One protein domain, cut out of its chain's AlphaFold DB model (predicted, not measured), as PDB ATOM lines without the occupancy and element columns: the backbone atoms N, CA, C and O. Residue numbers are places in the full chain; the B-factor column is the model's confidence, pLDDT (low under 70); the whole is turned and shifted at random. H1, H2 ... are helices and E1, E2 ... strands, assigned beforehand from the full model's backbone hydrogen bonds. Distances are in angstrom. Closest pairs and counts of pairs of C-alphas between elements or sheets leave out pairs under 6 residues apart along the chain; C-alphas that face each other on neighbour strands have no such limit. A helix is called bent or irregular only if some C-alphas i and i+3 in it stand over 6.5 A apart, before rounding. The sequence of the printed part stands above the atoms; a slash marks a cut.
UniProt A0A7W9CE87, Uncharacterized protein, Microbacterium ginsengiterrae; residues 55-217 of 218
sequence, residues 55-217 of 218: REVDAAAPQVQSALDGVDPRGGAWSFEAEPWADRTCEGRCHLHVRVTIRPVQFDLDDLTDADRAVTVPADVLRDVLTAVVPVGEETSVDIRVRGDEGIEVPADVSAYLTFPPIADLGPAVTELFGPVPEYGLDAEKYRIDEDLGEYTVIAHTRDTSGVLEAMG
ATOM      1  N   ARG A  55     145.181  33.325 292.248       90.19
ATOM      2  CA  ARG A  55     145.839  32.214 291.540       90.19
ATOM      3  C   ARG A  55     144.860  31.099 291.158       90.19
ATOM      4  O   ARG A  55     145.027  30.501 290.099       90.19
ATOM      5  N   GLU A  56     143.917  30.760 292.034       93.00
ATOM      6  CA  GLU A  56     142.923  29.716 291.762       93.00
ATOM      7  C   GLU A  56     141.964  30.165 290.660       93.00
ATOM      8  O   GLU A  56     141.730  29.409 289.720       93.00
ATOM      9  N   VAL A  57     141.508  31.420 290.703       94.69
ATOM     10  CA  VAL A  57     140.663  31.995 289.648       94.69
ATOM     11  C   VAL A  57     141.411  32.080 288.309       94.69
ATOM     12  O   VAL A  57     140.883  31.642 287.287       94.69
ATOM     13  N   ASP A  58     142.665  32.542 288.310       96.00
ATOM     14  CA  ASP A  58     143.527  32.597 287.118       96.00
ATOM     15  C   ASP A  58     143.754  31.208 286.498       96.00
ATOM     16  O   ASP A  58     143.871  31.070 285.280       96.00
ATOM     17  N   ALA A  59     143.829  30.162 287.326       95.81
ATOM     18  CA  ALA A  59     143.990  28.784 286.870       95.81
ATOM     19  C   ALA A  59     142.671  28.150 286.393       95.81
ATOM     20  O   ALA A  59     142.701  27.244 285.552       95.81
ATOM     21  N   ALA A  60     141.528  28.598 286.919       97.19
ATOM     22  CA  ALA A  60     140.204  28.113 286.544       97.19
ATOM     23  C   ALA A  60     139.725  28.709 285.212       97.19
ATOM     24  O   ALA A  60     139.175  27.979 284.389       97.19
ATOM     25  N   ALA A  61     139.981  29.996 284.949       97.62
ATOM     26  CA  ALA A  61     139.466  30.679 283.758       97.62
ATOM     27  C   ALA A  61     139.806  29.972 282.422       97.62
ATOM     28  O   ALA A  61     138.887  29.763 281.630       97.62
ATOM     29  N   PRO A  62     141.041  29.485 282.163       98.06
ATOM     30  CA  PRO A  62     141.339  28.723 280.945       98.06
ATOM     31  C   PRO A  62     140.592  27.385 280.841       98.06
ATOM     32  O   PRO A  62     140.316  26.919 279.739       98.06
ATOM     33  N   GLN A  63     140.273  26.750 281.972       97.94
ATOM     34  CA  GLN A  63     139.503  25.501 281.993       97.94
ATOM     35  C   GLN A  63     138.034  25.772 281.665       97.94
ATOM     36  O   GLN A  63     137.437  25.047 280.873       97.94
ATOM     37  N   VAL A  64     137.483  26.861 282.210       98.25
ATOM     38  CA  VAL A  64     136.138  27.344 281.873       98.25
ATOM     39  C   VAL A  64     136.064  27.730 280.393       98.25
ATOM     40  O   VAL A  64     135.146  27.292 279.704       98.25
ATOM     41  N   GLN A  65     137.059  28.457 279.868       98.25
ATOM     42  CA  GLN A  65     137.140  28.768 278.438       98.25
ATOM     43  C   GLN A  65     137.176  27.492 277.588       98.25
ATOM     44  O   GLN A  65     136.422  27.375 276.630       98.25
ATOM     45  N   SER A  66     137.976  26.493 277.970       97.88
ATOM     46  CA  SER A  66     138.037  25.223 277.238       97.88
ATOM     47  C   SER A  66     136.706  24.465 277.226       97.88
ATOM     48  O   SER A  66     136.459  23.716 276.279       97.88
ATOM     49  N   ALA A  67     135.873  24.604 278.261       97.44
ATOM     50  CA  ALA A  67     134.529  24.031 278.262       97.44
ATOM     51  C   ALA A  67     133.591  24.800 277.322       97.44
ATOM     52  O   ALA A  67     132.817  24.174 276.600       97.44
ATOM     53  N   LEU A  68     133.712  26.130 277.279       97.25
ATOM     54  CA  LEU A  68     132.959  26.998 276.370       97.25
ATOM     55  C   LEU A  68     133.323  26.791 274.897       97.25
ATOM     56  O   LEU A  68     132.440  26.854 274.049       97.25
ATOM     57  N   ASP A  69     134.582  26.480 274.583       94.62
ATOM     58  CA  ASP A  69     135.042  26.240 273.206       94.62
ATOM     59  C   ASP A  69     134.338  25.037 272.537       94.62
ATOM     60  O   ASP A  69     134.332  24.912 271.310       94.62
ATOM     61  N   GLY A  70     133.753  24.133 273.332       86.75
ATOM     62  CA  GLY A  70     132.936  23.013 272.854       86.75
ATOM     63  C   GLY A  70     131.448  23.337 272.681       86.75
ATOM     64  O   GLY A  70     130.701  22.486 272.195       86.75
ATOM     65  N   VAL A  71     131.008  24.529 273.088       91.06
ATOM     66  CA  VAL A  71     129.614  24.976 273.031       91.06
ATOM     67  C   VAL A  71     129.398  25.713 271.711       91.06
ATOM     68  O   VAL A  71     130.000  26.752 271.462       91.06
ATOM     69  N   ASP A  72     128.515  25.188 270.864       86.38
ATOM     70  CA  ASP A  72     128.157  25.806 269.581       86.38
ATOM     71  C   ASP A  72     126.631  25.957 269.447       86.38
ATOM     72  O   ASP A  72     125.992  25.320 268.596       86.38
ATOM     73  N   PRO A  73     125.987  26.755 270.319       72.69
ATOM     74  CA  PRO A  73     124.552  26.905 270.257       72.69
ATOM     75  C   PRO A  73     124.222  27.774 269.040       72.69
ATOM     76  O   PRO A  73     124.760  28.865 268.841       72.69
ATOM     77  N   ARG A  74     123.306  27.275 268.206       80.38
ATOM     78  CA  ARG A  74     122.843  27.946 266.978       80.38
ATOM     79  C   ARG A  74     123.934  28.180 265.920       80.38
ATOM     80  O   ARG A  74     123.785  29.079 265.097       80.38
ATOM     81  N   GLY A  75     124.976  27.345 265.885       83.75
ATOM     82  CA  GLY A  75     125.946  27.308 264.783       83.75
ATOM     83  C   GLY A  75     126.837  28.550 264.689       83.75
ATOM     84  O   GLY A  75     127.059  29.064 263.593       83.75
ATOM     85  N   GLY A  76     127.305  29.049 265.832       86.44
ATOM     86  CA  GLY A  76     128.317  30.101 265.923       86.44
ATOM     87  C   GLY A  76     127.758  31.519 265.944       86.44
ATOM     88  O   GLY A  76     128.506  32.470 265.738       86.44
ATOM     89  N   ALA A  77     126.456  31.686 266.180       90.94
ATOM     90  CA  ALA A  77     125.838  33.009 266.308       90.94
ATOM     91  C   ALA A  77     126.280  33.752 267.586       90.94
ATOM     92  O   ALA A  77     126.174  34.977 267.661       90.94
ATOM     93  N   TRP A  78     126.792  33.016 268.575       94.50
ATOM     94  CA  TRP A  78     127.220  33.529 269.872       94.50
ATOM     95  C   TRP A  78     128.664  33.131 270.162       94.50
ATOM     96  O   TRP A  78     129.125  32.067 269.761       94.50
ATOM     97  N   SER A  79     129.364  34.023 270.851       94.50
ATOM     98  CA  SER A  79     130.729  33.845 271.326       94.50
ATOM     99  C   SER A  79     130.759  33.981 272.836       94.50
ATOM    100  O   SER A  79     129.938  34.693 273.425       94.50
ATOM    101  N   PHE A  80     131.711  33.286 273.448       96.75
ATOM    102  CA  PHE A  80     131.839  33.207 274.893       96.75
ATOM    103  C   PHE A  80     133.276  33.483 275.299       96.75
ATOM    104  O   PHE A  80     134.215  32.969 274.689       96.75
ATOM    105  N   GLU A  81     133.426  34.276 276.347       97.19
ATOM    106  CA  GLU A  81     134.723  34.646 276.897       97.19
ATOM    107  C   GLU A  81     134.701  34.415 278.403       97.19
ATOM    108  O   GLU A  81     133.839  34.953 279.096       97.19
ATOM    109  N   ALA A  82     135.627  33.596 278.894       98.06
ATOM    110  CA  ALA A  82     135.847  33.364 280.310       98.06
ATOM    111  C   ALA A  82     137.144  34.034 280.764       98.06
ATOM    112  O   ALA A  82     138.223  33.763 280.236       98.06
ATOM    113  N   GLU A  83     137.052  34.869 281.792       97.81
ATOM    114  CA  GLU A  83     138.188  35.608 282.334       97.81
ATOM    115  C   GLU A  83     138.188  35.591 283.869       97.81
ATOM    116  O   GLU A  83     137.124  35.525 284.499       97.81
ATOM    117  N   PRO A  84     139.372  35.649 284.502       96.19
ATOM    118  CA  PRO A  84     139.444  35.888 285.931       96.19
ATOM    119  C   PRO A  84     138.950  37.304 286.229       96.19
ATOM    120  O   PRO A  84     139.352  38.266 285.573       96.19
ATOM    121  N   TRP A  85     138.089  37.448 287.234       94.06
ATOM    122  CA  TRP A  85     137.528  38.742 287.593       94.06
ATOM    123  C   TRP A  85     137.640  39.030 289.088       94.06
ATOM    124  O   TRP A  85     137.488  38.144 289.932       94.06
ATOM    125  N   ALA A  86     137.897  40.303 289.392       90.81
ATOM    126  CA  ALA A  86     137.984  40.847 290.741       90.81
ATOM    127  C   ALA A  86     137.057  42.066 290.860       90.81
ATOM    128  O   ALA A  86     137.408  43.179 290.452       90.81
ATOM    129  N   ASP A  87     135.863  41.869 291.416       86.56
ATOM    130  CA  ASP A  87     134.908  42.946 291.667       86.56
ATOM    131  C   ASP A  87     135.336  43.760 292.890       86.56
ATOM    132  O   ASP A  87     135.044  43.423 294.036       86.56
ATOM    133  N   ARG A  88     136.027  44.871 292.637       82.94
ATOM    134  CA  ARG A  88     136.570  45.761 293.674       82.94
ATOM    135  C   ARG A  88     135.508  46.513 294.476       82.94
ATOM    136  O   ARG A  88     135.869  47.208 295.421       82.94
ATOM    137  N   THR A  89     134.242  46.440 294.076       81.62
ATOM    138  CA  THR A  89     133.132  47.054 294.814       81.62
ATOM    139  C   THR A  89     132.476  46.086 295.795       81.62
ATOM    140  O   THR A  89     131.736  46.523 296.676       81.62
ATOM    141  N   CYS A  90     132.799  44.796 295.692       81.62
ATOM    142  CA  CYS A  90     132.379  43.765 296.620       81.62
ATOM    143  C   CYS A  90     133.497  43.401 297.611       81.62
ATOM    144  O   CYS A  90     134.650  43.193 297.229       81.62
ATOM    145  N   GLU A  91     133.112  43.207 298.875       76.19
ATOM    146  CA  GLU A  91     133.901  42.482 299.870       76.19
ATOM    147  C   GLU A  91     133.317  41.067 300.070       76.19
ATOM    148  O   GLU A  91     132.104  40.885 300.183       76.19
ATOM    149  N   GLY A  92     134.179  40.048 300.103       81.44
ATOM    150  CA  GLY A  92     133.799  38.662 300.398       81.44
ATOM    151  C   GLY A  92     133.654  37.760 299.167       81.44
ATOM    152  O   GLY A  92     134.343  37.952 298.168       81.44
ATOM    153  N   ARG A  93     132.746  36.771 299.230       82.38
ATOM    154  CA  ARG A  93     132.579  35.719 298.201       82.38
ATOM    155  C   ARG A  93     132.311  36.257 296.793       82.38
ATOM    156  O   ARG A  93     132.641  35.600 295.814       82.38
ATOM    157  N   CYS A  94     131.722  37.447 296.672       83.69
ATOM    158  CA  CYS A  94     131.468  38.057 295.371       83.69
ATOM    159  C   CYS A  94     132.706  38.671 294.694       83.69
ATOM    160  O   CYS A  94     132.629  38.991 293.509       83.69
ATOM    161  N   HIS A  95     133.822  38.824 295.414       88.75
ATOM    162  CA  HIS A  95     134.988  39.560 294.942       88.75
ATOM    163  C   HIS A  95     135.716  38.814 293.817       88.75
ATOM    164  O   HIS A  95     135.805  39.334 292.708       88.75
ATOM    165  N   LEU A  96     136.175  37.584 294.076       92.62
ATOM    166  CA  LEU A  96     136.963  36.773 293.140       92.62
ATOM    167  C   LEU A  96     136.122  35.648 292.534       92.62
ATOM    168  O   LEU A  96     135.563  34.824 293.256       92.62
ATOM    169  N   HIS A  97     136.038  35.612 291.205       94.94
ATOM    170  CA  HIS A  97     135.255  34.628 290.452       94.94
ATOM    171  C   HIS A  97     135.721  34.555 288.994       94.94
ATOM    172  O   HIS A  97     136.430  35.441 288.517       94.94
ATOM    173  N   VAL A  98     135.290  33.525 288.263       97.88
ATOM    174  CA  VAL A  98     135.408  33.529 286.797       97.88
ATOM    175  C   VAL A  98     134.170  34.197 286.217       97.88
ATOM    176  O   VAL A  98     133.038  33.785 286.490       97.88
ATOM    177  N   ARG A  99     134.380  35.237 285.411       97.38
ATOM    178  CA  ARG A  99     133.318  35.877 284.640       97.38
ATOM    179  C   ARG A  99     133.238  35.230 283.266       97.38
ATOM    180  O   ARG A  99     134.254  35.087 282.600       97.38
ATOM    181  N   VAL A 100     132.028  34.874 282.860       98.38
ATOM    182  CA  VAL A 100     131.682  34.372 281.533       98.38
ATOM    183  C   VAL A 100     130.791  35.403 280.855       98.38
ATOM    184  O   VAL A 100     129.697  35.701 281.336       98.38
ATOM    185  N   THR A 101     131.259  35.937 279.736       97.31
ATOM    186  CA  THR A 101     130.556  36.948 278.947       97.31
ATOM    187  C   THR A 101     129.985  36.309 277.685       97.31
ATOM    188  O   THR A 101     130.714  35.666 276.931       97.31
ATOM    189  N   ILE A 102     128.683  36.488 277.452       97.12
ATOM    190  CA  ILE A 102     127.975  36.033 276.250       97.12
ATOM    191  C   ILE A 102     127.845  37.204 275.277       97.12
ATOM    192  O   ILE A 102     127.201  38.206 275.588       97.12
ATOM    193  N   ARG A 103     128.419  37.062 274.080       94.12
ATOM    194  CA  ARG A 103     128.475  38.119 273.062       94.12
ATOM    195  C   ARG A 103     127.913  37.631 271.725       94.12
ATOM    196  O   ARG A 103     128.304  36.549 271.279       94.12
ATOM    197  N   PRO A 104     127.047  38.399 271.043       91.69
ATOM    198  CA  PRO A 104     126.628  38.052 269.692       91.69
ATOM    199  C   PRO A 104     127.809  38.197 268.727       91.69
ATOM    200  O   PRO A 104     128.520  39.199 268.746       91.69
ATOM    201  N   VAL A 105     128.021  37.206 267.863       90.06
ATOM    202  CA  VAL A 105     129.067  37.273 266.824       90.06
ATOM    203  C   VAL A 105     128.645  38.225 265.710       90.06
ATOM    204  O   VAL A 105     129.453  38.997 265.196       90.06
ATOM    205  N   GLN A 106     127.366  38.161 265.338       82.06
ATOM    206  CA  GLN A 106     126.709  39.046 264.384       82.06
ATOM    207  C   GLN A 106     125.253  39.228 264.805       82.06
ATOM    208  O   GLN A 106     124.629  38.300 265.318       82.06
ATOM    209  N   PHE A 107     124.713  40.412 264.555       80.50
ATOM    210  CA  PHE A 107     123.302  40.734 264.729       80.50
ATOM    211  C   PHE A 107     122.919  41.789 263.693       80.50
ATOM    212  O   PHE A 107     123.779  42.562 263.254       80.50
ATOM    213  N   ASP A 108     121.655  41.799 263.275       76.44
ATOM    214  CA  ASP A 108     121.155  42.889 262.451       76.44
ATOM    215  C   ASP A 108     120.878  44.106 263.338       76.44
ATOM    216  O   ASP A 108     120.392  43.994 264.463       76.44
ATOM    217  N   LEU A 109     121.184  45.295 262.831       72.88
ATOM    218  CA  LEU A 109     120.826  46.534 263.513       72.88
ATOM    219  C   LEU A 109     119.315  46.751 263.497       72.88
ATOM    220  O   LEU A 109     118.793  47.376 264.416       72.88
ATOM    221  N   ASP A 110     118.631  46.209 262.488       72.50
ATOM    222  CA  ASP A 110     117.171  46.208 262.407       72.50
ATOM    223  C   ASP A 110     116.533  45.277 263.462       72.50
ATOM    224  O   ASP A 110     115.356  45.436 263.783       72.50
ATOM    225  N   ASP A 111     117.308  44.345 264.039       65.69
ATOM    226  CA  ASP A 111     116.868  43.474 265.141       65.69
ATOM    227  C   ASP A 111     116.961  44.168 266.512       65.69
ATOM    228  O   ASP A 111     116.446  43.652 267.509       65.69
ATOM    229  N   LEU A 112     117.603  45.340 266.590       71.56
ATOM    230  CA  LEU A 112     117.663  46.122 267.819       71.56
ATOM    231  C   LEU A 112     116.286  46.718 268.116       71.56
ATOM    232  O   LEU A 112     115.714  47.457 267.316       71.56
ATOM    233  N   THR A 113     115.756  46.447 269.306       62.44
ATOM    234  CA  THR A 113     114.478  47.025 269.728       62.44
ATOM    235  C   THR A 113     114.601  48.534 269.990       62.44
ATOM    236  O   THR A 113     115.598  49.015 270.532       62.44
ATOM    237  N   ASP A 114     113.559  49.291 269.626       56.81
ATOM    238  CA  ASP A 114     113.546  50.767 269.658       56.81
ATOM    239  C   ASP A 114     113.747  51.388 271.055       56.81
ATOM    240  O   ASP A 114     114.140  52.551 271.153       56.81
ATOM    241  N   ALA A 115     113.450  50.652 272.132       54.28
ATOM    242  CA  ALA A 115     113.484  51.181 273.496       54.28
ATOM    243  C   ALA A 115     114.873  51.076 274.148       54.28
ATOM    244  O   ALA A 115     115.318  52.055 274.741       54.28
ATOM    245  N   ASP A 116     115.571  49.947 273.967       56.84
ATOM    246  CA  ASP A 116     116.772  49.617 274.756       56.84
ATOM    247  C   ASP A 116     117.933  49.052 273.919       56.84
ATOM    248  O   ASP A 116     119.015  48.816 274.449       56.84
ATOM    249  N   ARG A 117     117.738  48.867 272.601       71.25
ATOM    250  CA  ARG A 117     118.748  48.369 271.649       71.25
ATOM    251  C   ARG A 117     119.578  47.213 272.206       71.25
ATOM    252  O   ARG A 117     120.807  47.230 272.186       71.25
ATOM    253  N   ALA A 118     118.869  46.200 272.669       83.38
ATOM    254  CA  ALA A 118     119.453  44.967 273.144       83.38
ATOM    255  C   ALA A 118     119.365  43.871 272.080       83.38
ATOM    256  O   ALA A 118     118.360  43.752 271.375       83.38
ATOM    257  N   VAL A 119     120.397  43.034 272.011       89.38
ATOM    258  CA  VAL A 119     120.354  41.759 271.297       89.38
ATOM    259  C   VAL A 119     119.958  40.693 272.308       89.38
ATOM    260  O   VAL A 119     120.739  40.354 273.196       89.38
ATOM    261  N   THR A 120     118.736  40.177 272.204       91.25
ATOM    262  CA  THR A 120     118.230  39.186 273.158       91.25
ATOM    263  C   THR A 120     119.028  37.888 273.083       91.25
ATOM    264  O   THR A 120     119.052  37.219 272.045       91.25
ATOM    265  N   VAL A 121     119.629  37.499 274.207       93.12
ATOM    266  CA  VAL A 121     120.253  36.190 274.385       93.12
ATOM    267  C   VAL A 121     119.149  35.131 274.464       93.12
ATOM    268  O   VAL A 121     118.232  35.255 275.277       93.12
ATOM    269  N   PRO A 122     119.199  34.074 273.642       94.81
ATOM    270  CA  PRO A 122     118.237  32.987 273.722       94.81
ATOM    271  C   PRO A 122     118.419  32.091 274.953       94.81
ATOM    272  O   PRO A 122     119.542  31.837 275.389       94.81
ATOM    273  N   ALA A 123     117.324  31.522 275.463       95.44
ATOM    274  CA  ALA A 123     117.357  30.636 276.630       95.44
ATOM    275  C   ALA A 123     118.179  29.354 276.416       95.44
ATOM    276  O   ALA A 123     118.815  28.871 277.350       95.44
ATOM    277  N   ASP A 124     118.201  28.802 275.198       96.31
ATOM    278  CA  ASP A 124     119.060  27.668 274.840       96.31
ATOM    279  C   ASP A 124     120.549  28.025 274.919       96.31
ATOM    280  O   ASP A 124     121.321  27.244 275.463       96.31
ATOM    281  N   VAL A 125     120.938  29.231 274.493       97.31
ATOM    282  CA  VAL A 125     122.327  29.708 274.601       97.31
ATOM    283  C   VAL A 125     122.746  29.819 276.067       97.31
ATOM    284  O   VAL A 125     123.791  29.296 276.446       97.31
ATOM    285  N   LEU A 126     121.921  30.449 276.913       97.00
ATOM    286  CA  LEU A 126     122.208  30.563 278.348       97.00
ATOM    287  C   LEU A 126     122.267  29.186 279.031       97.00
ATOM    288  O   LEU A 126     123.173  28.935 279.825       97.00
ATOM    289  N   ARG A 127     121.333  28.282 278.707       97.31
ATOM    290  CA  ARG A 127     121.312  26.912 279.238       97.31
ATOM    291  C   ARG A 127     122.586  26.152 278.883       97.31
ATOM    292  O   ARG A 127     123.180  25.537 279.768       97.31
ATOM    293  N   ASP A 128     122.995  26.185 277.619       97.69
ATOM    294  CA  ASP A 128     124.165  25.446 277.141       97.69
ATOM    295  C   ASP A 128     125.455  25.990 277.771       97.69
ATOM    296  O   ASP A 128     126.296  25.209 278.222       97.69
ATOM    297  N   VAL A 129     125.568  27.318 277.909       98.31
ATOM    298  CA  VAL A 129     126.672  27.965 278.636       98.31
ATOM    299  C   VAL A 129     126.718  27.493 280.087       98.31
ATOM    300  O   VAL A 129     127.756  26.998 280.522       98.31
ATOM    301  N   LEU A 130     125.610  27.588 280.833       97.94
ATOM    302  CA  LEU A 130     125.553  27.160 282.238       97.94
ATOM    303  C   LEU A 130     125.910  25.676 282.391       97.94
ATOM    304  O   LEU A 130     126.731  25.324 283.238       97.94
ATOM    305  N   THR A 131     125.358  24.822 281.529       97.94
ATOM    306  CA  THR A 131     125.615  23.373 281.527       97.94
ATOM    307  C   THR A 131     127.093  23.054 281.297       97.94
ATOM    308  O   THR A 131     127.615  22.107 281.882       97.94
ATOM    309  N   ALA A 132     127.784  23.850 280.477       98.12
ATOM    310  CA  ALA A 132     129.206  23.669 280.209       98.12
ATOM    311  C   ALA A 132     130.099  24.148 281.365       98.12
ATOM    312  O   ALA A 132     131.052  23.462 281.730       98.12
ATOM    313  N   VAL A 133     129.812  25.319 281.943       98.44
ATOM    314  CA  VAL A 133     130.745  25.988 282.869       98.44
ATOM    315  C   VAL A 133     130.548  25.613 284.332       98.44
ATOM    316  O   VAL A 133     131.523  25.585 285.082       98.44
ATOM    317  N   VAL A 134     129.318  25.313 284.758       98.06
ATOM    318  CA  VAL A 134     129.020  25.021 286.168       98.06
ATOM    319  C   VAL A 134     129.786  23.791 286.677       98.06
ATOM    320  O   VAL A 134     130.418  23.912 287.726       98.06
ATOM    321  N   PRO A 135     129.849  22.649 285.957       98.00
ATOM    322  CA  PRO A 135     130.631  21.496 286.411       98.00
ATOM    323  C   PRO A 135     132.123  21.808 286.577       98.00
ATOM    324  O   PRO A 135     132.755  21.326 287.515       98.00
ATOM    325  N   VAL A 136     132.679  22.654 285.703       97.88
ATOM    326  CA  VAL A 136     134.078  23.097 285.800       97.88
ATOM    327  C   VAL A 136     134.279  24.002 287.013       97.88
ATOM    328  O   VAL A 136     135.279  23.872 287.714       97.88
ATOM    329  N   GLY A 137     133.326  24.892 287.301       97.06
ATOM    330  CA  GLY A 137     133.332  25.699 288.521       97.06
ATOM    331  C   GLY A 137     133.345  24.837 289.785       97.06
ATOM    332  O   GLY A 137     134.099  25.129 290.711       97.06
ATOM    333  N   GLU A 138     132.559  23.754 289.815       96.75
ATOM    334  CA  GLU A 138     132.532  22.814 290.947       96.75
ATOM    335  C   GLU A 138     133.865  22.052 291.074       96.75
ATOM    336  O   GLU A 138     134.415  21.939 292.170       96.75
ATOM    337  N   GLU A 139     134.431  21.576 289.958       96.69
ATOM    338  CA  GLU A 139     135.721  20.864 289.932       96.69
ATOM    339  C   GLU A 139     136.891  21.755 290.373       96.69
ATOM    340  O   GLU A 139     137.778  21.316 291.108       96.69
ATOM    341  N   THR A 140     136.885  23.014 289.938       95.19
ATOM    342  CA  THR A 140     137.934  23.994 290.254       95.19
ATOM    343  C   THR A 140     137.697  24.728 291.570       95.19
ATOM    344  O   THR A 140     138.591  25.436 292.030       95.19
ATOM    345  N   SER A 141     136.530  24.536 292.196       94.31
ATOM    346  CA  SER A 141     136.114  25.236 293.415       94.31
ATOM    347  C   SER A 141     136.200  26.762 293.264       94.31
ATOM    348  O   SER A 141     136.726  27.463 294.127       94.31
ATOM    349  N   VAL A 142     135.673  27.297 292.161       94.69
ATOM    350  CA  VAL A 142     135.573  28.743 291.901       94.69
ATOM    351  C   VAL A 142     134.150  29.073 291.470       94.69
ATOM    352  O   VAL A 142     133.572  28.343 290.668       94.69
ATOM    353  N   ASP A 143     133.581  30.160 291.997       95.25
ATOM    354  CA  ASP A 143     132.258  30.648 291.589       95.25
ATOM    355  C   ASP A 143     132.285  31.145 290.133       95.25
ATOM    356  O   ASP A 143     133.244  31.794 289.698       95.25
ATOM    357  N   ILE A 144     131.208  30.879 289.391       97.12
ATOM    358  CA  ILE A 144     131.048  31.311 287.998       97.12
ATOM    359  C   ILE A 144     129.969  32.384 287.915       97.12
ATOM    360  O   ILE A 144     128.901  32.253 288.514       97.12
ATOM    361  N   ARG A 145     130.216  33.439 287.139       95.88
ATOM    362  CA  ARG A 145     129.212  34.465 286.836       95.88
ATOM    363  C   ARG A 145     129.010  34.590 285.347       95.88
ATOM    364  O   ARG A 145     129.935  34.974 284.644       95.88
ATOM    365  N   VAL A 146     127.806  34.297 284.886       97.31
ATOM    366  CA  VAL A 146     127.428  34.407 283.481       97.31
ATOM    367  C   VAL A 146     126.648  35.697 283.283       97.31
ATOM    368  O   VAL A 146     125.637  35.917 283.949       97.31
ATOM    369  N   ARG A 147     127.109  36.538 282.360       95.75
ATOM    370  CA  ARG A 147     126.449  37.792 281.990       95.75
ATOM    371  C   ARG A 147     126.486  38.032 280.485       95.75
ATOM    372  O   ARG A 147     127.244  37.385 279.760       95.75
ATOM    373  N   GLY A 148     125.662  38.961 280.023       94.44
ATOM    374  CA  GLY A 148     125.717  39.465 278.661       94.44
ATOM    375  C   GLY A 148     126.884  40.428 278.474       94.44
ATOM    376  O   GLY A 148     127.382  41.021 279.434       94.44
ATOM    377  N   ASP A 149     127.345  40.561 277.236       92.00
ATOM    378  CA  ASP A 149     128.281  41.611 276.861       92.00
ATOM    379  C   ASP A 149     127.623  42.988 276.965       92.00
ATOM    380  O   ASP A 149     126.530  43.225 276.444       92.00
ATOM    381  N   GLU A 150     128.329  43.899 277.621       86.12
ATOM    382  CA  GLU A 150     127.977  45.310 277.709       86.12
ATOM    383  C   GLU A 150     128.920  46.063 276.777       86.12
ATOM    384  O   GLU A 150     130.124  45.804 276.777       86.12
ATOM    385  N   GLY A 151     128.415  47.027 276.010       81.69
ATOM    386  CA  GLY A 151     129.313  47.805 275.160       81.69
ATOM    387  C   GLY A 151     129.586  47.176 273.798       81.69
ATOM    388  O   GLY A 151     130.687  47.361 273.283       81.69
ATOM    389  N   ILE A 152     128.618  46.461 273.211       85.38
ATOM    390  CA  ILE A 152     128.805  45.791 271.921       85.38
ATOM    391  C   ILE A 152     129.239  46.818 270.869       85.38
ATOM    392  O   ILE A 152     128.556  47.819 270.614       85.38
ATOM    393  N   GLU A 153     130.387  46.559 270.246       82.81
ATOM    394  CA  GLU A 153     130.924  47.438 269.218       82.81
ATOM    395  C   GLU A 153     130.019  47.437 267.984       82.81
ATOM    396  O   GLU A 153     129.681  46.400 267.414       82.81
ATOM    397  N   VAL A 154     129.661  48.637 267.536       80.19
ATOM    398  CA  VAL A 154     128.901  48.860 266.308       80.19
ATOM    399  C   VAL A 154     129.618  49.866 265.415       80.19
ATOM    400  O   VAL A 154     130.419  50.669 265.909       80.19
ATOM    401  N   PRO A 155     129.334  49.870 264.100       82.19
ATOM    402  CA  PRO A 155     129.880  50.864 263.184       82.19
ATOM    403  C   PRO A 155     129.703  52.304 263.693       82.19
ATOM    404  O   PRO A 155     128.689  52.653 264.298       82.19
ATOM    405  N   ALA A 156     130.702  53.159 263.459       81.00
ATOM    406  CA  ALA A 156     130.745  54.513 264.024       81.00
ATOM    407  C   ALA A 156     129.578  55.406 263.563       81.00
ATOM    408  O   ALA A 156     129.116  56.267 264.311       81.00
ATOM    409  N   ASP A 157     129.094  55.194 262.341       78.25
ATOM    410  CA  ASP A 157     127.904  55.846 261.803       78.25
ATOM    411  C   ASP A 157     126.643  55.458 262.578       78.25
ATOM    412  O   ASP A 157     125.795  56.312 262.791       78.25
ATOM    413  N   VAL A 158     126.552  54.232 263.088       74.38
ATOM    414  CA  VAL A 158     125.446  53.751 263.931       74.38
ATOM    415  C   VAL A 158     125.609  54.234 265.375       74.38
ATOM    416  O   VAL A 158     124.651  54.721 265.980       74.38
ATOM    417  N   SER A 159     126.837  54.168 265.903       74.06
ATOM    418  CA  SER A 159     127.222  54.671 267.232       74.06
ATOM    419  C   SER A 159     126.868  56.147 267.427       74.06
ATOM    420  O   SER A 159     126.396  56.535 268.492       74.06
ATOM    421  N   ALA A 160     126.987  56.970 266.382       71.69
ATOM    422  CA  ALA A 160     126.627  58.387 266.434       71.69
ATOM    423  C   ALA A 160     125.133  58.649 266.726       71.69
ATOM    424  O   ALA A 160     124.780  59.748 267.155       71.69
ATOM    425  N   TYR A 161     124.261  57.659 266.502       71.62
ATOM    426  CA  TYR A 161     122.821  57.730 266.773       71.62
ATOM    427  C   TYR A 161     122.409  56.951 268.030       71.62
ATOM    428  O   TYR A 161     121.211  56.779 268.275       71.62
ATOM    429  N   LEU A 162     123.375  56.449 268.802       72.12
ATOM    430  CA  LEU A 162     123.176  55.694 270.034       72.12
ATOM    431  C   LEU A 162     123.403  56.589 271.253       72.12
ATOM    432  O   LEU A 162     124.376  57.333 271.308       72.12
ATOM    433  N   THR A 163     122.513  56.503 272.246       73.88
ATOM    434  CA  THR A 163     122.761  57.144 273.556       73.88
ATOM    435  C   THR A 163     123.695  56.283 274.406       73.88
ATOM    436  O   THR A 163     124.574  56.814 275.080       73.88
ATOM    437  N   PHE A 164     123.542  54.961 274.309       76.06
ATOM    438  CA  PHE A 164     124.391  53.953 274.934       76.06
ATOM    439  C   PHE A 164     124.703  52.856 273.913       76.06
ATOM    440  O   PHE A 164     123.884  52.638 273.016       76.06
ATOM    441  N   PRO A 165     125.865  52.193 273.996       79.88
ATOM    442  CA  PRO A 165     126.146  51.022 273.173       79.88
ATOM    443  C   PRO A 165     125.096  49.911 273.371       79.88
ATOM    444  O   PRO A 165     124.574  49.789 274.479       79.88
ATOM    445  N   PRO A 166     124.810  49.086 272.347       86.88
ATOM    446  CA  PRO A 166     123.975  47.900 272.501       86.88
ATOM    447  C   PRO A 166     124.543  46.911 273.522       86.88
ATOM    448  O   PRO A 166     125.758  46.850 273.742       86.88
ATOM    449  N   ILE A 167     123.655  46.103 274.094       89.56
ATOM    450  CA  ILE A 167     123.986  45.060 275.073       89.56
ATOM    451  C   ILE A 167     123.448  43.698 274.629       89.56
ATOM    452  O   ILE A 167     122.499  43.620 273.845       89.56
ATOM    453  N   ALA A 168     124.036  42.621 275.143       92.12
ATOM    454  CA  ALA A 168     123.464  41.285 275.043       92.12
ATOM    455  C   ALA A 168     122.512  41.068 276.228       92.12
ATOM    456  O   ALA A 168     122.949  40.872 277.359       92.12
ATOM    457  N   ASP A 169     121.206  41.117 275.986       91.75
ATOM    458  CA  ASP A 169     120.213  41.074 277.061       91.75
ATOM    459  C   ASP A 169     119.858  39.638 277.455       91.75
ATOM    460  O   ASP A 169     119.326  38.859 276.660       91.75
ATOM    461  N   LEU A 170     120.146  39.304 278.713       92.94
ATOM    462  CA  LEU A 170     119.846  38.014 279.328       92.94
ATOM    463  C   LEU A 170     118.443  37.924 279.935       92.94
ATOM    464  O   LEU A 170     118.007  36.815 280.242       92.94
ATOM    465  N   GLY A 171     117.731  39.037 280.119       90.81
ATOM    466  CA  GLY A 171     116.453  39.095 280.832       90.81
ATOM    467  C   GLY A 171     115.409  38.097 280.319       90.81
ATOM    468  O   GLY A 171     114.854  37.334 281.122       90.81
ATOM    469  N   PRO A 172     115.163  38.007 278.996       91.50
ATOM    470  CA  PRO A 172     114.241  37.024 278.433       91.50
ATOM    471  C   PRO A 172     114.673  35.572 278.680       91.50
ATOM    472  O   PRO A 172     113.845  34.759 279.084       91.50
ATOM    473  N   ALA A 173     115.961  35.250 278.507       93.44
ATOM    474  CA  ALA A 173     116.495  33.910 278.770       93.44
ATOM    475  C   ALA A 173     116.386  33.525 280.249       93.44
ATOM    476  O   ALA A 173     115.957  32.421 280.575       93.44
ATOM    477  N   VAL A 174     116.734  34.446 281.147       92.38
ATOM    478  CA  VAL A 174     116.611  34.275 282.596       92.38
ATOM    479  C   VAL A 174     115.160  34.018 282.986       92.38
ATOM    480  O   VAL A 174     114.875  33.063 283.707       92.38
ATOM    481  N   THR A 175     114.236  34.824 282.467       90.38
ATOM    482  CA  THR A 175     112.804  34.678 282.752       90.38
ATOM    483  C   THR A 175     112.261  33.342 282.244       90.38
ATOM    484  O   THR A 175     111.435  32.718 282.908       90.38
ATOM    485  N   GLU A 176     112.721  32.883 281.079       92.19
ATOM    486  CA  GLU A 176     112.316  31.595 280.514       92.19
ATOM    487  C   GLU A 176     112.852  30.407 281.326       92.19
ATOM    488  O   GLU A 176     112.105  29.464 281.585       92.19
ATOM    489  N   LEU A 177     114.125  30.443 281.737       91.19
ATOM    490  CA  LEU A 177     114.762  29.340 282.463       91.19
ATOM    491  C   LEU A 177     114.336  29.262 283.930       91.19
ATOM    492  O   LEU A 177     114.126  28.165 284.442       91.19
ATOM    493  N   PHE A 178     114.206  30.405 284.602       87.75
ATOM    494  CA  PHE A 178     114.064  30.471 286.061       87.75
ATOM    495  C   PHE A 178     112.715  31.036 286.523       87.75
ATOM    496  O   PHE A 178     112.439  31.080 287.721       87.75
ATOM    497  N   GLY A 179     111.855  31.437 285.584       82.31
ATOM    498  CA  GLY A 179     110.598  32.114 285.874       82.31
ATOM    499  C   GLY A 179     110.768  33.620 286.130       82.31
ATOM    500  O   GLY A 179     111.880  34.149 286.117       82.31
ATOM    501  N   PRO A 180     109.654  34.348 286.336       71.19
ATOM    502  CA  PRO A 180     109.683  35.785 286.588       71.19
ATOM    503  C   PRO A 180     110.355  36.071 287.935       71.19
ATOM    504  O   PRO A 180     109.791  35.713 288.964       71.19
ATOM    505  N   VAL A 181     111.533  36.708 287.884       60.97
ATOM    506  CA  VAL A 181     112.387  37.135 289.012       60.97
ATOM    507  C   VAL A 181     112.394  36.099 290.144       60.97
ATOM    508  O   VAL A 181     111.574  36.216 291.057       60.97
ATOM    509  N   PRO A 182     113.270  35.073 290.106       53.59
ATOM    510  CA  PRO A 182     113.288  34.061 291.153       53.59
ATOM    511  C   PRO A 182     113.409  34.745 292.513       53.59
ATOM    512  O   PRO A 182     114.382  35.453 292.778       53.59
ATOM    513  N   GLU A 183     112.375  34.582 293.348       50.59
ATOM    514  CA  GLU A 183     112.378  35.095 294.712       50.59
ATOM    515  C   GLU A 183     113.668  34.622 295.383       50.59
ATOM    516  O   GLU A 183     113.964  33.426 295.431       50.59
ATOM    517  N   TYR A 184     114.459  35.581 295.866       56.19
ATOM    518  CA  TYR A 184     115.669  35.309 296.624       56.19
ATOM    519  C   TYR A 184     115.358  34.321 297.757       56.19
ATOM    520  O   TYR A 184     114.727  34.682 298.748       56.19
ATOM    521  N   GLY A 185     115.850  33.088 297.628       45.00
ATOM    522  CA  GLY A 185     115.931  32.144 298.737       45.00
ATOM    523  C   GLY A 185     114.916  31.007 298.718       45.00
ATOM    524  O   GLY A 185     113.963  31.007 299.488       45.00
ATOM    525  N   LEU A 186     115.255  29.956 297.971       42.69
ATOM    526  CA  LEU A 186     115.256  28.584 298.505       42.69
ATOM    527  C   LEU A 186     116.578  27.873 298.154       42.69
ATOM    528  O   LEU A 186     117.101  27.150 298.995       42.69
ATOM    529  N   ASP A 187     117.183  28.218 297.008       54.12
ATOM    530  CA  ASP A 187     118.481  27.703 296.531       54.12
ATOM    531  C   ASP A 187     119.584  28.776 296.416       54.12
ATOM    532  O   ASP A 187     120.608  28.559 295.767       54.12
ATOM    533  N   ALA A 188     119.413  29.926 297.086       60.25
ATOM    534  CA  ALA A 188     120.369  31.045 297.074       60.25
ATOM    535  C   ALA A 188     121.794  30.657 297.525       60.25
ATOM    536  O   ALA A 188     122.748  31.380 297.259       60.25
ATOM    537  N   GLU A 189     121.949  29.515 298.203       74.81
ATOM    538  CA  GLU A 189     123.254  28.950 298.558       74.81
ATOM    539  C   GLU A 189     124.013  28.378 297.350       74.81
ATOM    540  O   GLU A 189     125.244  28.364 297.362       74.81
ATOM    541  N   LYS A 190     123.296  27.911 296.319       87.50
ATOM    542  CA  LYS A 190     123.849  27.246 295.130       87.50
ATOM    543  C   LYS A 190     123.853  28.134 293.895       87.50
ATOM    544  O   LYS A 190     124.771  28.033 293.085       87.50
ATOM    545  N   TYR A 191     122.868  29.014 293.741       89.94
ATOM    546  CA  TYR A 191     122.887  30.016 292.681       89.94
ATOM    547  C   TYR A 191     122.026  31.230 293.021       89.94
ATOM    548  O   TYR A 191     121.120  31.165 293.847       89.94
ATOM    549  N   ARG A 192     122.301  32.346 292.353       88.62
ATOM    550  CA  ARG A 192     121.546  33.592 292.464       88.62
ATOM    551  C   ARG A 192     121.424  34.244 291.096       88.62
ATOM    552  O   ARG A 192     122.299  34.082 290.252       88.62
ATOM    553  N   ILE A 193     120.359  35.008 290.899       89.62
ATOM    554  CA  ILE A 193     120.233  35.922 289.769       89.62
ATOM    555  C   ILE A 193     120.270  37.335 290.328       89.62
ATOM    556  O   ILE A 193     119.484  37.669 291.215       89.62
ATOM    557  N   ASP A 194     121.209  38.128 289.833       87.06
ATOM    558  CA  ASP A 194     121.275  39.555 290.114       87.06
ATOM    559  C   ASP A 194     120.795  40.338 288.902       87.06
ATOM    560  O   ASP A 194     121.030  39.939 287.761       87.06
ATOM    561  N   GLU A 195     120.143  41.458 289.174       85.12
ATOM    562  CA  GLU A 195     119.791  42.475 288.195       85.12
ATOM    563  C   GLU A 195     120.386  43.793 288.691       85.12
ATOM    564  O   GLU A 195     120.054  44.246 289.791       85.12
ATOM    565  N   ASP A 196     121.273  44.396 287.904       76.69
ATOM    566  CA  ASP A 196     121.787  45.741 288.160       76.69
ATOM    567  C   ASP A 196     121.490  46.621 286.952       76.69
ATOM    568  O   ASP A 196     121.793  46.258 285.824       76.69
ATOM    569  N   LEU A 197     120.821  47.754 287.176       70.31
ATOM    570  CA  LEU A 197     120.415  48.695 286.122       70.31
ATOM    571  C   LEU A 197     119.678  48.065 284.912       70.31
ATOM    572  O   LEU A 197     119.676  48.646 283.830       70.31
ATOM    573  N   GLY A 198     118.992  46.931 285.107       70.62
ATOM    574  CA  GLY A 198     118.276  46.194 284.053       70.62
ATOM    575  C   GLY A 198     119.105  45.103 283.365       70.62
ATOM    576  O   GLY A 198     118.607  44.428 282.467       70.62
ATOM    577  N   GLU A 199     120.349  44.898 283.793       82.31
ATOM    578  CA  GLU A 199     121.260  43.888 283.265       82.31
ATOM    579  C   GLU A 199     121.311  42.682 284.204       82.31
ATOM    580  O   GLU A 199     121.597  42.795 285.398       82.31
ATOM    581  N   TYR A 200     121.029  41.501 283.654       89.44
ATOM    582  CA  TYR A 200     120.957  40.266 284.428       89.44
ATOM    583  C   TYR A 200     122.306  39.542 284.470       89.44
ATOM    584  O   TYR A 200     122.973  39.371 283.451       89.44
ATOM    585  N   THR A 201     122.672  39.034 285.647       92.31
ATOM    586  CA  THR A 201     123.816  38.138 285.859       92.31
ATOM    587  C   THR A 201     123.357  36.876 286.582       92.31
ATOM    588  O   THR A 201     122.752  36.945 287.651       92.31
ATOM    589  N   VAL A 202     123.691  35.706 286.033       94.06
ATOM    590  CA  VAL A 202     123.498  34.417 286.708       94.06
ATOM    591  C   VAL A 202     124.769  34.072 287.475       94.06
ATOM    592  O   VAL A 202     125.841  33.923 286.893       94.06
ATOM    593  N   ILE A 203     124.655  33.941 288.791       93.31
ATOM    594  CA  ILE A 203     125.755  33.633 289.703       93.31
ATOM    595  C   ILE A 203     125.612  32.185 290.154       93.31
ATOM    596  O   ILE A 203     124.662  31.842 290.852       93.31
ATOM    597  N   ALA A 204     126.568  31.343 289.783       94.19
ATOM    598  CA  ALA A 204     126.671  29.962 290.226       94.19
ATOM    599  C   ALA A 204     127.656  29.871 291.403       94.19
ATOM    600  O   ALA A 204     128.838  30.198 291.276       94.19
ATOM    601  N   HIS A 205     127.172  29.410 292.554       92.81
ATOM    602  CA  HIS A 205     127.927  29.308 293.805       92.81
ATOM    603  C   HIS A 205     128.669  27.968 293.919       92.81
ATOM    604  O   HIS A 205     128.534  27.224 294.895       92.81
ATOM    605  N   THR A 206     129.489  27.683 292.915       94.00
ATOM    606  CA  THR A 206     130.191  26.412 292.695       94.00
ATOM    607  C   THR A 206     131.431  26.202 293.559       94.00
ATOM    608  O   THR A 206     131.936  25.087 293.633       94.00
ATOM    609  N   ARG A 207     131.922  27.233 294.254       90.50
ATOM    610  CA  ARG A 207     133.096  27.106 295.130       90.50
ATOM    611  C   ARG A 207     132.897  26.124 296.282       90.50
ATOM    612  O   ARG A 207     133.743  25.273 296.526       90.50
ATOM    613  N   ASP A 208     131.793  26.288 297.008       87.12
ATOM    614  CA  ASP A 208     131.548  25.599 298.283       87.12
ATOM    615  C   ASP A 208     130.411  24.568 298.197       87.12
ATOM    616  O   ASP A 208     130.085  23.909 299.187       87.12
ATOM    617  N   THR A 209     129.760  24.449 297.037       87.75
ATOM    618  CA  THR A 209     128.576  23.605 296.854       87.75
ATOM    619  C   THR A 209     128.668  22.792 295.569       87.75
ATOM    620  O   THR A 209     129.392  23.154 294.648       87.75
ATOM    621  N   SER A 210     127.932  21.681 295.522       91.56
ATOM    622  CA  SER A 210     127.812  20.829 294.339       91.56
ATOM    623  C   SER A 210     126.353  20.564 293.974       91.56
ATOM    624  O   SER A 210     125.431  20.774 294.779       91.56
ATOM    625  N   GLY A 211     126.127  20.094 292.747       92.44
ATOM    626  CA  GLY A 211     124.782  19.925 292.204       92.44
ATOM    627  C   GLY A 211     124.096  21.276 292.011       92.44
ATOM    628  O   GLY A 211     122.927  21.430 292.370       92.44
ATOM    629  N   VAL A 212     124.845  22.271 291.532       93.31
ATOM    630  CA  VAL A 212     124.338  23.613 291.232       93.31
ATOM    631  C   VAL A 212     123.405  23.578 290.019       93.31
ATOM    632  O   VAL A 212     122.346  24.196 290.070       93.31
ATOM    633  N   LEU A 213     123.718  22.790 288.981       94.19
ATOM    634  CA  LEU A 213     122.819  22.598 287.828       94.19
ATOM    635  C   LEU A 213     121.463  22.007 288.235       94.19
ATOM    636  O   LEU A 213     120.426  22.529 287.842       94.19
ATOM    637  N   GLU A 214     121.463  20.994 289.108       91.88
ATOM    638  CA  GLU A 214     120.222  20.396 289.619       91.88
ATOM    639  C   GLU A 214     119.355  21.438 290.343       91.88
ATOM    640  O   GLU A 214     118.143  21.474 290.147       91.88
ATOM    641  N   ALA A 215     119.976  22.325 291.130       89.94
ATOM    642  CA  ALA A 215     119.271  23.415 291.807       89.94
ATOM    643  C   ALA A 215     118.736  24.472 290.830       89.94
ATOM    644  O   ALA A 215     117.671  25.034 291.054       89.94
ATOM    645  N   MET A 216     119.438  24.701 289.718       89.44
ATOM    646  CA  MET A 216     118.972  25.538 288.609       89.44
ATOM    647  C   MET A 216     117.854  24.878 287.780       89.44
ATOM    648  O   MET A 216     117.252  25.549 286.942       89.44
ATOM    649  N   GLY A 217     117.574  23.585 287.980       89.25
ATOM    650  CA  GLY A 217     116.645  22.815 287.152       89.25
ATOM    651  C   GLY A 217     117.186  22.490 285.753       89.25
ATOM    652  O   GLY A 217     116.388  22.326 284.825       89.25
TER     653      GLY A 217
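What this domain is: This is residues 55 to 217 of the 218 residues of an uncharacterized protein of Microbacterium ginsengiterrae (UniProt A0A7W9CE87). One strongly twisted sheet of five strands forms a wall, with the helices H1, H2 and H4 packed over one of its faces and the other face bare of named helices. The small strand pair E3 and E5 lies by the last residues of E2 and E4; beyond it a loop with the short helix H3 reaches out to one end of the longest axis, while H5 packs on H2 toward the other end. The printed part has 163 residues with five named helices and seven named strands, in the order H1 E1 E2 E3 H2 E4 H3 E5 H4 E6 E7 H5, and its class is mixed. The large sheet is mixed, in the order E1, E2, E4, E7, E6, and E3 and E5 are parallel. The whole is compact, with a radius of gyration of the C-alphas of 15.7 A and spans of 47 by 34 by 33 A.

How they stand to each other: H1, residues 55 to 68, is on the sheet at a height of 8.1 A, over E1, residues 78 to 86, and E2, residues 96 to 104. On the local plane it runs along the strands, at 7 degrees to E1; the closest C-alphas are those of Gln 65 and Ala 82, 5.1 A. The edge strand E1 bends by 50 degrees at residue 83 and forms a hairpin with E2, antiparallel, with N 83 and O 99 2.9 A apart. E3, residues 118 to 120, is the parallel neighbour of E5, residues 167 to 169, with N 119 and O 167 2.9 A apart. H2, residues 123 to 140, is the hub, touching three helices. It touches H1 at a steep tilt of 39 degrees, opposite ways, closest at the C-alphas of Val 64 and Val 133, 5.6 A. It is on the sheet at a height of 8.8 A, over E2 and E4, residues 144 to 148. E4 is parallel to E2, with N 147 and O 100 2.9 A apart. The C-alphas of Gly 148 and Ala 168, the closest of E4 and E5, are 4.6 A apart. H3, residues 156 to 159, is not on the sheet and touches no helix. H4, residues 171 to 178, touches residues 123 to 127 of H2 alone, closest at the C-alphas of Ala 123 and Ala 173, 4.0 A. H4 is over E7, residues 199 to 204, on the same face as H1 and H2; these helices and the sheet form two layers, helices on one face of a sheet. E7 is antiparallel to E4, with N 146 and O 202 2.8 A apart, and forms a hairpin with the edge strand E6, residues 191 to 196, with N 201 and O 194 2.8 A apart. H5, residues 212 to 216, only grazes the sheet and touches residues 130 to 134 of H2 alone, closest at the C-alphas of Val 134 and Leu 213, 6.9 A. In H4 and H5 every O i to N i+4 pair is within hydrogen-bond range, in H1 8 of 10 and in H2 12 of 14; H3 is too short for such a pair.

Where its parts are: H1 begins at C-alpha 55, (145.839, 32.214, 291.540), and is 20.6 A long. E1 is 24.6 A and E2 25.7 A long. H2 is 25.6 A long and only just irregular, with C-alphas 132 and 135 6.7 A apart. E4 is 13.5 A, H4 10.4 A, E6 16.4 A and E7 16.5 A long. H5 ends at C-alpha 216, (118.972, 25.538, 288.609).

The domain as a whole: The two C-alphas farthest apart are those of Asp 157 and Ser 210, 47.8 A. The printed part has no cut. The links E2 to E3 and H4 to E6 are long. The mean pLDDT of the printed part is 86.6; residue 111, residues 113 to 116 and residues 181 to 188 are under 70.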